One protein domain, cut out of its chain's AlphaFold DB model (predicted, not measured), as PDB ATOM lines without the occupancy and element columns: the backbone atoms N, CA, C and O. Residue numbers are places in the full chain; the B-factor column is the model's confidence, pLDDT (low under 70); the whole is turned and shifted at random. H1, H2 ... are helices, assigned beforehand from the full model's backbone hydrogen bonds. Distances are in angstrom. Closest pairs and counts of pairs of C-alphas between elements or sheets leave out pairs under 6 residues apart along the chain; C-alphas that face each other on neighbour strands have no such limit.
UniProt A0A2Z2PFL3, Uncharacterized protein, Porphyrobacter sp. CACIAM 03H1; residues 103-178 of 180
ATOM      1  N   ALA A 103      -0.736   6.347  45.679       85.94
ATOM      2  CA  ALA A 103       0.606   6.208  45.110       85.94
ATOM      3  C   ALA A 103       0.807   7.103  43.873       85.94
ATOM      4  O   ALA A 103       1.814   7.803  43.770       85.94
ATOM      5  N   ALA A 104      -0.182   7.157  42.974       86.88
ATOM      6  CA  ALA A 104      -0.141   8.045  41.814       86.88
ATOM      7  C   ALA A 104      -0.132   9.528  42.226       86.88
ATOM      8  O   ALA A 104       0.651  10.313  41.688       86.88
ATOM      9  N   SER A 105      -0.917   9.911  43.241       90.31
ATOM     10  CA  SER A 105      -0.878  11.271  43.798       90.31
ATOM     11  C   SER A 105       0.496  11.630  44.368       90.31
ATOM     12  O   SER A 105       0.936  12.770  44.243       90.31
ATOM     13  N   MET A 106       1.199  10.675  44.984       87.50
ATOM     14  CA  MET A 106       2.548  10.903  45.512       87.50
ATOM     15  C   MET A 106       3.580  11.127  44.406       87.50
ATOM     16  O   MET A 106       4.463  11.974  44.563       87.50
ATOM     17  N   ILE A 107       3.466  10.409  43.287       90.00
ATOM     18  CA  ILE A 107       4.315  10.628  42.108       90.00
ATOM     19  C   ILE A 107       4.047  12.020  41.531       90.00
ATOM     20  O   ILE A 107       4.990  12.778  41.300       90.00
ATOM     21  N   GLU A 108       2.777  12.402  41.376       91.62
ATOM     22  CA  GLU A 108       2.412  13.741  40.903       91.62
ATOM     23  C   GLU A 108       2.936  14.835  41.849       91.62
ATOM     24  O   GLU A 108       3.497  15.839  41.404       91.62
ATOM     25  N   MET A 109       2.832  14.619  43.162       91.38
ATOM     26  CA  MET A 109       3.377  15.525  44.171       91.38
ATOM     27  C   MET A 109       4.898  15.672  44.022       91.38
ATOM     28  O   MET A 109       5.404  16.793  43.976       91.38
ATOM     29  N   MET A 110       5.634  14.564  43.889       91.25
ATOM     30  CA  MET A 110       7.085  14.589  43.671       91.25
ATOM     31  C   MET A 110       7.459  15.310  42.368       91.25
ATOM     32  O   MET A 110       8.471  16.010  42.305       91.25
ATOM     33  N   ALA A 111       6.627  15.187  41.332       91.31
ATOM     34  CA  ALA A 111       6.858  15.841  40.049       91.31
ATOM     35  C   ALA A 111       6.729  17.365  40.154       91.31
ATOM     36  O   ALA A 111       7.481  18.089  39.496       91.31
ATOM     37  N   LYS A 112       5.822  17.862  41.001       92.19
ATOM     38  CA  LYS A 112       5.609  19.303  41.196       92.19
ATOM     39  C   LYS A 112       6.558  19.929  42.217       92.19
ATOM     40  O   LYS A 112       6.879  21.109  42.102       92.19
ATOM     41  N   ILE A 113       7.041  19.155  43.187       91.62
ATOM     42  CA  ILE A 113       7.967  19.663  44.199       91.62
ATOM     43  C   ILE A 113       9.340  19.969  43.588       91.62
ATOM     44  O   ILE A 113       9.846  19.303  42.678       91.62
ATOM     45  N   GLU A 114       9.951  21.012  44.134       91.12
ATOM     46  CA  GLU A 114      11.327  21.391  43.890       91.12
ATOM     47  C   GLU A 114      12.172  21.042  45.124       91.12
ATOM     48  O   GLU A 114      11.908  21.533  46.222       91.12
ATOM     49  N   LEU A 115      13.178  20.180  44.957       93.12
ATOM     50  CA  LEU A 115      14.059  19.777  46.055       93.12
ATOM     51  C   LEU A 115      15.135  20.834  46.321       93.12
ATOM     52  O   LEU A 115      15.608  21.508  45.405       93.12
ATOM     53  N   GLY A 116      15.523  20.965  47.586       89.69
ATOM     54  CA  GLY A 116      16.590  21.857  48.030       89.69
ATOM     55  C   GLY A 116      17.829  21.092  48.483       89.69
ATOM     56  O   GLY A 116      17.794  19.877  48.677       89.69
ATOM     57  N   VAL A 117      18.917  21.832  48.686       91.62
ATOM     58  CA  VAL A 117      20.175  21.320  49.237       91.62
ATOM     59  C   VAL A 117      20.426  21.986  50.590       91.62
ATOM     60  O   VAL A 117      20.150  23.178  50.761       91.62
ATOM     61  N   ASP A 118      20.899  21.223  51.572       88.69
ATOM     62  CA  ASP A 118      21.286  21.754  52.878       88.69
ATOM     63  C   ASP A 118      22.651  22.472  52.845       88.69
ATOM     64  O   ASP A 118      23.288  22.652  51.807       88.69
ATOM     65  N   ARG A 119      23.109  22.928  54.017       84.50
ATOM     66  CA  ARG A 119      24.406  23.608  54.161       84.50
ATOM     67  C   ARG A 119      25.603  22.699  53.881       84.50
ATOM     68  O   ARG A 119      26.658  23.217  53.521       84.50
ATOM     69  N   ASP A 120      25.435  21.397  54.062       86.56
ATOM     70  CA  ASP A 120      26.483  20.395  53.891       86.56
ATOM     71  C   ASP A 120      26.562  19.900  52.437       86.56
ATOM     72  O   ASP A 120      27.513  19.217  52.061       86.56
ATOM     73  N   GLY A 121      25.610  20.306  51.591       84.19
ATOM     74  CA  GLY A 121      25.563  19.941  50.181       84.19
ATOM     75  C   GLY A 121      24.712  18.705  49.891       84.19
ATOM     76  O   GLY A 121      24.778  18.191  48.776       84.19
ATOM     77  N   ASN A 122      23.909  18.232  50.848       91.62
ATOM     78  CA  ASN A 122      23.034  17.077  50.659       91.62
ATOM     79  C   ASN A 122      21.633  17.507  50.223       91.62
ATOM     80  O   ASN A 122      21.088  18.499  50.710       91.62
ATOM     81  N   VAL A 123      21.022  16.733  49.324       92.44
ATOM     82  CA  VAL A 123      19.626  16.940  48.920       92.44
ATOM     83  C   VAL A 123      18.702  16.599  50.088       92.44
ATOM     84  O   VAL A 123      18.800  15.521  50.672       92.44
ATOM     85  N   VAL A 124      17.784  17.511  50.407       90.44
ATOM     86  CA  VAL A 124      16.817  17.347  51.496       90.44
ATOM     87  C   VAL A 124      15.443  17.027  50.928       90.44
ATOM     88  O   VAL A 124      14.907  17.771  50.104       90.44
ATOM     89  N   MET A 125      14.852  15.932  51.409       89.81
ATOM     90  CA  MET A 125      13.482  15.557  51.067       89.81
ATOM     91  C   MET A 125      12.462  16.426  51.816       89.81
ATOM     92  O   MET A 125      12.705  16.809  52.966       89.81
ATOM     93  N   PRO A 126      11.308  16.725  51.198       87.88
ATOM     94  CA  PRO A 126      10.243  17.469  51.852       87.88
ATOM     95  C   PRO A 126       9.671  16.689  53.039       87.88
ATOM     96  O   PRO A 126       9.618  15.459  53.042       87.88
ATOM     97  N   GLN A 127       9.198  17.426  54.041       87.31
ATOM     98  CA  GLN A 127       8.418  16.867  55.138       87.31
ATOM     99  C   GLN A 127       6.943  16.820  54.739       87.31
ATOM    100  O   GLN A 127       6.406  17.798  54.219       87.31
ATOM    101  N   ILE A 128       6.286  15.691  54.997       87.88
ATOM    102  CA  ILE A 128       4.850  15.533  54.763       87.88
ATOM    103  C   ILE A 128       4.122  15.784  56.079       87.88
ATOM    104  O   ILE A 128       4.361  15.101  57.074       87.88
ATOM    105  N   HIS A 129       3.213  16.755  56.070       87.88
ATOM    106  CA  HIS A 129       2.327  17.045  57.190       87.88
ATOM    107  C   HIS A 129       0.936  16.502  56.871       87.88
ATOM    108  O   HIS A 129       0.253  17.012  55.986       87.88
ATOM    109  N   ALA A 130       0.520  15.464  57.592       87.38
ATOM    110  CA  ALA A 130      -0.765  14.805  57.404       87.38
ATOM    111  C   ALA A 130      -1.419  14.509  58.758       87.38
ATOM    112  O   ALA A 130      -0.734  14.280  59.756       87.38
ATOM    113  N   GLY A 131      -2.755  14.511  58.797       87.81
ATOM    114  CA  GLY A 131      -3.493  13.948  59.928       87.81
ATOM    115  C   GLY A 131      -3.303  12.430  59.998       87.81
ATOM    116  O   GLY A 131      -2.977  11.811  58.985       87.81
ATOM    117  N   SER A 132      -3.529  11.827  61.167       88.50
ATOM    118  CA  SER A 132      -3.215  10.410  61.418       88.50
ATOM    119  C   SER A 132      -3.805   9.454  60.376       88.50
ATOM    120  O   SER A 132      -3.086   8.615  59.848       88.50
ATOM    121  N   GLU A 133      -5.074   9.634  59.999       89.88
ATOM    122  CA  GLU A 133      -5.737   8.783  58.999       89.88
ATOM    123  C   GLU A 133      -5.094   8.897  57.605       89.88
ATOM    124  O   GLU A 133      -4.906   7.904  56.906       89.88
ATOM    125  N   ALA A 134      -4.745  10.115  57.183       87.06
ATOM    126  CA  ALA A 134      -4.101  10.337  55.891       87.06
ATOM    127  C   ALA A 134      -2.659   9.811  55.889       87.06
ATOM    128  O   ALA A 134      -2.201   9.288  54.877       87.06
ATOM    129  N   PHE A 135      -1.960   9.915  57.022       88.50
ATOM    130  CA  PHE A 135      -0.622   9.362  57.187       88.50
ATOM    131  C   PHE A 135      -0.616   7.833  57.066       88.50
ATOM    132  O   PHE A 135       0.191   7.298  56.314       88.50
ATOM    133  N   GLU A 136      -1.540   7.137  57.731       89.69
ATOM    134  CA  GLU A 136      -1.662   5.675  57.627       89.69
ATOM    135  C   GLU A 136      -1.905   5.229  56.179       89.69
ATOM    136  O   GLU A 136      -1.226   4.330  55.689       89.69
ATOM    137  N   LYS A 137      -2.794   5.922  55.456       87.88
ATOM    138  CA  LYS A 137      -3.049   5.661  54.029       87.88
ATOM    139  C   LYS A 137      -1.818   5.889  53.150       87.88
ATOM    140  O   LYS A 137      -1.626   5.159  52.185       87.88
ATOM    141  N   LEU A 138      -1.004   6.903  53.453       87.38
ATOM    142  CA  LEU A 138       0.240   7.167  52.722       87.38
ATOM    143  C   LEU A 138       1.273   6.063  52.958       87.38
ATOM    144  O   LEU A 138       1.900   5.613  52.005       87.38
ATOM    145  N   VAL A 139       1.435   5.620  54.207       88.69
ATOM    146  CA  VAL A 139       2.362   4.534  54.552       88.69
ATOM    147  C   VAL A 139       1.943   3.235  53.867       88.69
ATOM    148  O   VAL A 139       2.756   2.633  53.171       88.69
ATOM    149  N   ASP A 140       0.668   2.859  53.971       89.00
ATOM    150  CA  ASP A 140       0.133   1.657  53.323       89.00
ATOM    151  C   ASP A 140       0.304   1.711  51.795       89.00
ATOM    152  O   ASP A 140       0.766   0.754  51.174       89.00
ATOM    153  N   ALA A 141       0.043   2.869  51.177       86.56
ATOM    154  CA  ALA A 141       0.238   3.063  49.742       86.56
ATOM    155  C   ALA A 141       1.709   2.974  49.302       86.56
ATOM    156  O   ALA A 141       1.971   2.595  48.163       86.56
ATOM    157  N   MET A 142       2.664   3.325  50.168       84.12
ATOM    158  CA  MET A 142       4.092   3.147  49.897       84.12
ATOM    159  C   MET A 142       4.529   1.686  50.033       84.12
ATOM    160  O   MET A 142       5.335   1.218  49.232       84.12
ATOM    161  N   GLU A 143       4.016   0.967  51.032       87.88
ATOM    162  CA  GLU A 143       4.370  -0.437  51.282       87.88
ATOM    163  C   GLU A 143       3.758  -1.387  50.244       87.88
ATOM    164  O   GLU A 143       4.373  -2.386  49.873       87.88
ATOM    165  N   THR A 144       2.566  -1.056  49.748       87.69
ATOM    166  CA  THR A 144       1.814  -1.851  48.764       87.69
ATOM    167  C   THR A 144       1.961  -1.343  47.329       87.69
ATOM    168  O   THR A 144       1.259  -1.812  46.431       87.69
ATOM    169  N   MET A 145       2.867  -0.388  47.099       85.50
ATOM    170  CA  MET A 145       3.069   0.231  45.792       85.50
ATOM    171  C   MET A 145       3.455  -0.811  44.736       85.50
ATOM    172  O   MET A 145       4.343  -1.638  44.955       85.50
ATOM    173  N   ASP A 146       2.813  -0.738  43.567       88.94
ATOM    174  CA  ASP A 146       3.199  -1.543  42.407       88.94
ATOM    175  C   ASP A 146       4.686  -1.289  42.074       88.94
ATOM    176  O   ASP A 146       5.094  -0.121  42.000       88.94
ATOM    177  N   PRO A 147       5.508  -2.337  41.869       88.69
ATOM    178  CA  PRO A 147       6.904  -2.190  41.467       88.69
ATOM    179  C   PRO A 147       7.149  -1.218  40.304       88.69
ATOM    180  O   PRO A 147       8.184  -0.551  40.295       88.69
ATOM    181  N   GLU A 148       6.226  -1.110  39.343       88.75
ATOM    182  CA  GLU A 148       6.361  -0.163  38.226       88.75
ATOM    183  C   GLU A 148       6.278   1.299  38.701       88.75
ATOM    184  O   GLU A 148       7.142   2.117  38.370       88.75
ATOM    185  N   LEU A 149       5.304   1.608  39.560       85.75
ATOM    186  CA  LEU A 149       5.127   2.939  40.151       85.75
ATOM    187  C   LEU A 149       6.262   3.285  41.122       85.75
ATOM    188  O   LEU A 149       6.742   4.419  41.141       85.75
ATOM    189  N   ALA A 150       6.745   2.305  41.887       88.50
ATOM    190  CA  ALA A 150       7.888   2.490  42.775       88.50
ATOM    191  C   ALA A 150       9.171   2.820  41.992       88.50
ATOM    192  O   ALA A 150       9.932   3.710  42.382       88.50
ATOM    193  N   ALA A 151       9.394   2.150  40.855       90.81
ATOM    194  CA  ALA A 151      10.522   2.438  39.974       90.81
ATOM    195  C   ALA A 151      10.421   3.840  39.354       90.81
ATOM    196  O   ALA A 151      11.423   4.555  39.269       90.81
ATOM    197  N   GLU A 152       9.217   4.262  38.957       90.75
ATOM    198  CA  GLU A 152       8.976   5.621  38.480       90.75
ATOM    199  C   GLU A 152       9.252   6.670  39.564       90.75
ATOM    200  O   GLU A 152       9.940   7.662  39.295       90.75
ATOM    201  N   PHE A 153       8.778   6.437  40.788       90.12
ATOM    202  CA  PHE A 153       9.004   7.331  41.917       90.12
ATOM    203  C   PHE A 153      10.498   7.498  42.227       90.12
ATOM    204  O   PHE A 153      10.981   8.625  42.358       90.12
ATOM    205  N   GLU A 154      11.258   6.401  42.288       91.50
ATOM    206  CA  GLU A 154      12.704   6.459  42.538       91.50
ATOM    207  C   GLU A 154      13.471   7.124  41.388       91.50
ATOM    208  O   GLU A 154      14.382   7.921  41.633       91.50
ATOM    209  N   ARG A 155      13.071   6.885  40.131       94.38
ATOM    210  CA  ARG A 155      13.632   7.596  38.973       94.38
ATOM    211  C   ARG A 155      13.422   9.104  39.107       94.38
ATOM    212  O   ARG A 155      14.371   9.872  38.953       94.38
ATOM    213  N   LEU A 156      12.196   9.523  39.412       93.94
ATOM    214  CA  LEU A 156      11.835  10.932  39.542       93.94
ATOM    215  C   LEU A 156      12.573  11.599  40.708       93.94
ATOM    216  O   LEU A 156      13.102  12.700  40.570       93.94
ATOM    217  N   LYS A 157      12.676  10.908  41.842       92.69
ATOM    218  CA  LYS A 157      13.460  11.345  43.000       92.69
ATOM    219  C   LYS A 157      14.932  11.548  42.645       92.69
ATOM    220  O   LYS A 157      15.506  12.565  43.038       92.69
ATOM    221  N   HIS A 158      15.542  10.633  41.890       94.25
ATOM    222  CA  HIS A 158      16.926  10.779  41.437       94.25
ATOM    223  C   HIS A 158      17.092  11.991  40.510       94.25
ATOM    224  O   HIS A 158      17.996  12.803  40.706       94.25
ATOM    225  N   GLU A 159      16.201  12.152  39.533       95.44
ATOM    226  CA  GLU A 159      16.223  13.289  38.608       95.44
ATOM    227  C   GLU A 159      16.107  14.627  39.352       95.44
ATOM    228  O   GLU A 159      16.943  15.515  39.187       95.44
ATOM    229  N   LYS A 160      15.118  14.752  40.243       95.12
ATOM    230  CA  LYS A 160      14.898  15.950  41.064       95.12
ATOM    231  C   LYS A 160      16.067  16.241  42.002       95.12
ATOM    232  O   LYS A 160      16.393  17.406  42.235       95.12
ATOM    233  N   SER A 161      16.713  15.199  42.520       93.50
ATOM    234  CA  SER A 161      17.902  15.336  43.364       93.50
ATOM    235  C   SER A 161      19.073  15.915  42.572       93.50
ATOM    236  O   SER A 161      19.714  16.859  43.031       93.50
ATOM    237  N   GLN A 162      19.305  15.421  41.353       94.31
ATOM    238  CA  GLN A 162      20.344  15.966  40.481       94.31
ATOM    239  C   GLN A 162      20.054  17.427  40.110       94.31
ATOM    240  O   GLN A 162      20.922  18.282  40.266       94.31
ATOM    241  N   GLN A 163      18.811  17.744  39.740       94.38
ATOM    242  CA  GLN A 163      18.391  19.120  39.453       94.38
ATOM    243  C   GLN A 163      18.604  20.067  40.647       94.38
ATOM    244  O   GLN A 163      18.884  21.252  40.461       94.38
ATOM    245  N   ALA A 164      18.447  19.587  41.883       94.25
ATOM    246  CA  ALA A 164      18.728  20.380  43.078       94.25
ATOM    247  C   ALA A 164      20.230  20.666  43.236       94.25
ATOM    248  O   ALA A 164      20.608  21.807  43.506       94.25
ATOM    249  N   LEU A 165      21.081  19.660  43.015       94.00
ATOM    250  CA  LEU A 165      22.538  19.808  43.071       94.00
ATOM    251  C   LEU A 165      23.063  20.746  41.980       94.00
ATOM    252  O   LEU A 165      23.890  21.610  42.272       94.00
ATOM    253  N   ASP A 166      22.553  20.623  40.756       94.00
ATOM    254  CA  ASP A 166      22.961  21.460  39.624       94.00
ATOM    255  C   ASP A 166      22.616  22.932  39.881       94.00
ATOM    256  O   ASP A 166      23.465  23.817  39.757       94.00
ATOM    257  N   ARG A 167      21.396  23.210  40.361       93.19
ATOM    258  CA  ARG A 167      20.979  24.578  40.711       93.19
ATOM    259  C   ARG A 167      21.780  25.158  41.868       93.19
ATOM    260  O   ARG A 167      22.082  26.353  41.866       93.19
ATOM    261  N   GLU A 168      22.137  24.340  42.852       91.62
ATOM    262  CA  GLU A 168      22.995  24.780  43.950       91.62
ATOM    263  C   GLU A 168      24.428  25.061  43.467       91.62
ATOM    264  O   GLU A 168      25.041  26.050  43.884       91.62
ATOM    265  N   ALA A 169      24.956  24.264  42.533       90.38
ATOM    266  CA  ALA A 169      26.238  24.531  41.887       90.38
ATOM    267  C   ALA A 169      26.214  25.862  41.114       90.38
ATOM    268  O   ALA A 169      27.109  26.694  41.307       90.38
ATOM    269  N   ASP A 170      25.157  26.113  40.337       91.38
ATOM    270  CA  ASP A 170      24.941  27.375  39.623       91.38
ATOM    271  C   ASP A 170      24.829  28.563  40.582       91.38
ATOM    272  O   ASP A 170      25.425  29.623  40.363       91.38
ATOM    273  N   ARG A 171      24.095  28.399  41.693       88.44
ATOM    274  CA  ARG A 171      23.982  29.421  42.740       88.44
ATOM    275  C   ARG A 171      25.356  29.760  43.308       88.44
ATOM    276  O   ARG A 171      25.682  30.939  43.425       88.44
ATOM    277  N   ARG A 172      26.176  28.758  43.634       87.00
ATOM    278  CA  ARG A 172      27.535  28.955  44.170       87.00
ATOM    279  C   ARG A 172      28.479  29.588  43.149       87.00
ATOM    280  O   ARG A 172      29.306  30.413  43.533       87.00
ATOM    281  N   ALA A 173      28.352  29.242  41.869       88.75
ATOM    282  CA  ALA A 173      29.164  29.820  40.802       88.75
ATOM    283  C   ALA A 173      28.982  31.344  40.696       88.75
ATOM    284  O   ALA A 173      29.968  32.059  40.522       88.75
ATOM    285  N   LYS A 174      27.759  31.856  40.911       87.06
ATOM    286  CA  LYS A 174      27.465  33.305  40.908       87.06
ATOM    287  C   LYS A 174      28.243  34.094  41.966       87.06
ATOM    288  O   LYS A 174      28.539  35.261  41.742       87.06
ATOM    289  N   PHE A 175      28.589  33.473  43.095       80.88
ATOM    290  CA  PHE A 175      29.305  34.142  44.188       80.88
ATOM    291  C   PHE A 175      30.827  33.970  44.120       80.88
ATOM    292  O   PHE A 175      31.544  34.818  44.634       80.88
ATOM    293  N   LYS A 176      31.343  32.939  43.435       61.75
ATOM    294  CA  LYS A 176      32.797  32.746  43.258       61.75
ATOM    295  C   LYS A 176      33.479  33.848  42.435       61.75
ATOM    296  O   LYS A 176      34.691  33.986  42.520       61.75
ATOM    297  N   VAL A 177      32.724  34.607  41.641       55.28
ATOM    298  CA  VAL A 177      33.252  35.715  40.821       55.28
ATOM    299  C   VAL A 177      33.433  37.003  41.641       55.28
ATOM    300  O   VAL A 177      34.187  37.874  41.234       55.28
ATOM    301  N   ALA A 178      32.781  37.129  42.803       53.72
ATOM    302  CA  ALA A 178      32.801  38.350  43.613       53.72
ATOM    303  C   ALA A 178      33.985  38.451  44.602       53.72
ATOM    304  O   ALA A 178      34.156  39.498  45.216       53.72
TER     305      ALA A 178
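Overview. This is residues 103 to 178 of the 180 residues of an uncharacterized protein of Porphyrobacter sp. CACIAM 03H1 (UniProt A0A2Z2PFL3). One long helix, H3, makes the long axis; the short helix H1 runs side by side with part of its first half, and H2 stands across the beginning of H1, so that H2 and H3 make an open L. Between H1 and H2 a long loop, residues 113 to 131, runs out, folds back on itself where residues 116 to 117 pair antiparallel with 123 to 124, and returns to H2, while residues 170 to 178, of which 170 to 176 belong to H3, stick out at the far end. The printed part has 76 residues with three named helices in the order H1, H2, H3 and no named strand, and its class is all helix. The whole is loose, with a radius of gyration of the C-alphas of 15.5 A, and elongated, with spans of 50 by 27 by 19 A.

Along the chain. H1 holds residues 103 to 112, 14.6 A from first to last C-alpha, and begins at C-alpha 103, printed at (0.606, 6.208, 45.110). Residues 113 to 131 hold no named element. H2 holds residues 132 to 143, 16.7 A from first to last C-alpha, and begins at C-alpha 132, at (-3.215, 10.410, 61.418). H3 holds residues 147 to 176, 43.5 A from first to last C-alpha, and ends at C-alpha 176, at (32.797, 32.746, 43.258).

Arrangement. H1 touches H3 with 10 pairs of C-alphas within 8 A, the closest being those of Ile 107 and Phe 153, 5.7 A apart. H3 touches H1 with residues 149 to 157 alone. H1 and H3 run the same way at a shallow tilt of 16 degrees. H1 and H2 only just touch, with 3 pairs of C-alphas within 8 A, the closest being those of Ala 103 and Ala 141 at 5.6 A. H2 takes part in it with residues 138 to 142 alone. The lines of H1 and H2 are about perpendicular, at 85 degrees. H2 and H3 are apart, but only just, their closest C-alphas being 8.1 A apart. In H1 and H2 every O i to N i+4 pair is within hydrogen-bond range; in H3 it is 25 of 26.

Size, cuts and confidence. The two C-alphas farthest apart are those of Thr 144 and Ala 178, at 51.0 A. Residues 131 to 136, of which 132 to 136 belong to H2, and residues 170 to 178 stand free. Without them the body has 61 residues and spans 36 by 24 by 18 A. The link from H1 to H2 is long, with 19 residues, and that from H2 to H3 is tight, with 3. The printed part has no cut. Its mean pLDDT is 88.4, and residues 176 to 178 are under 70.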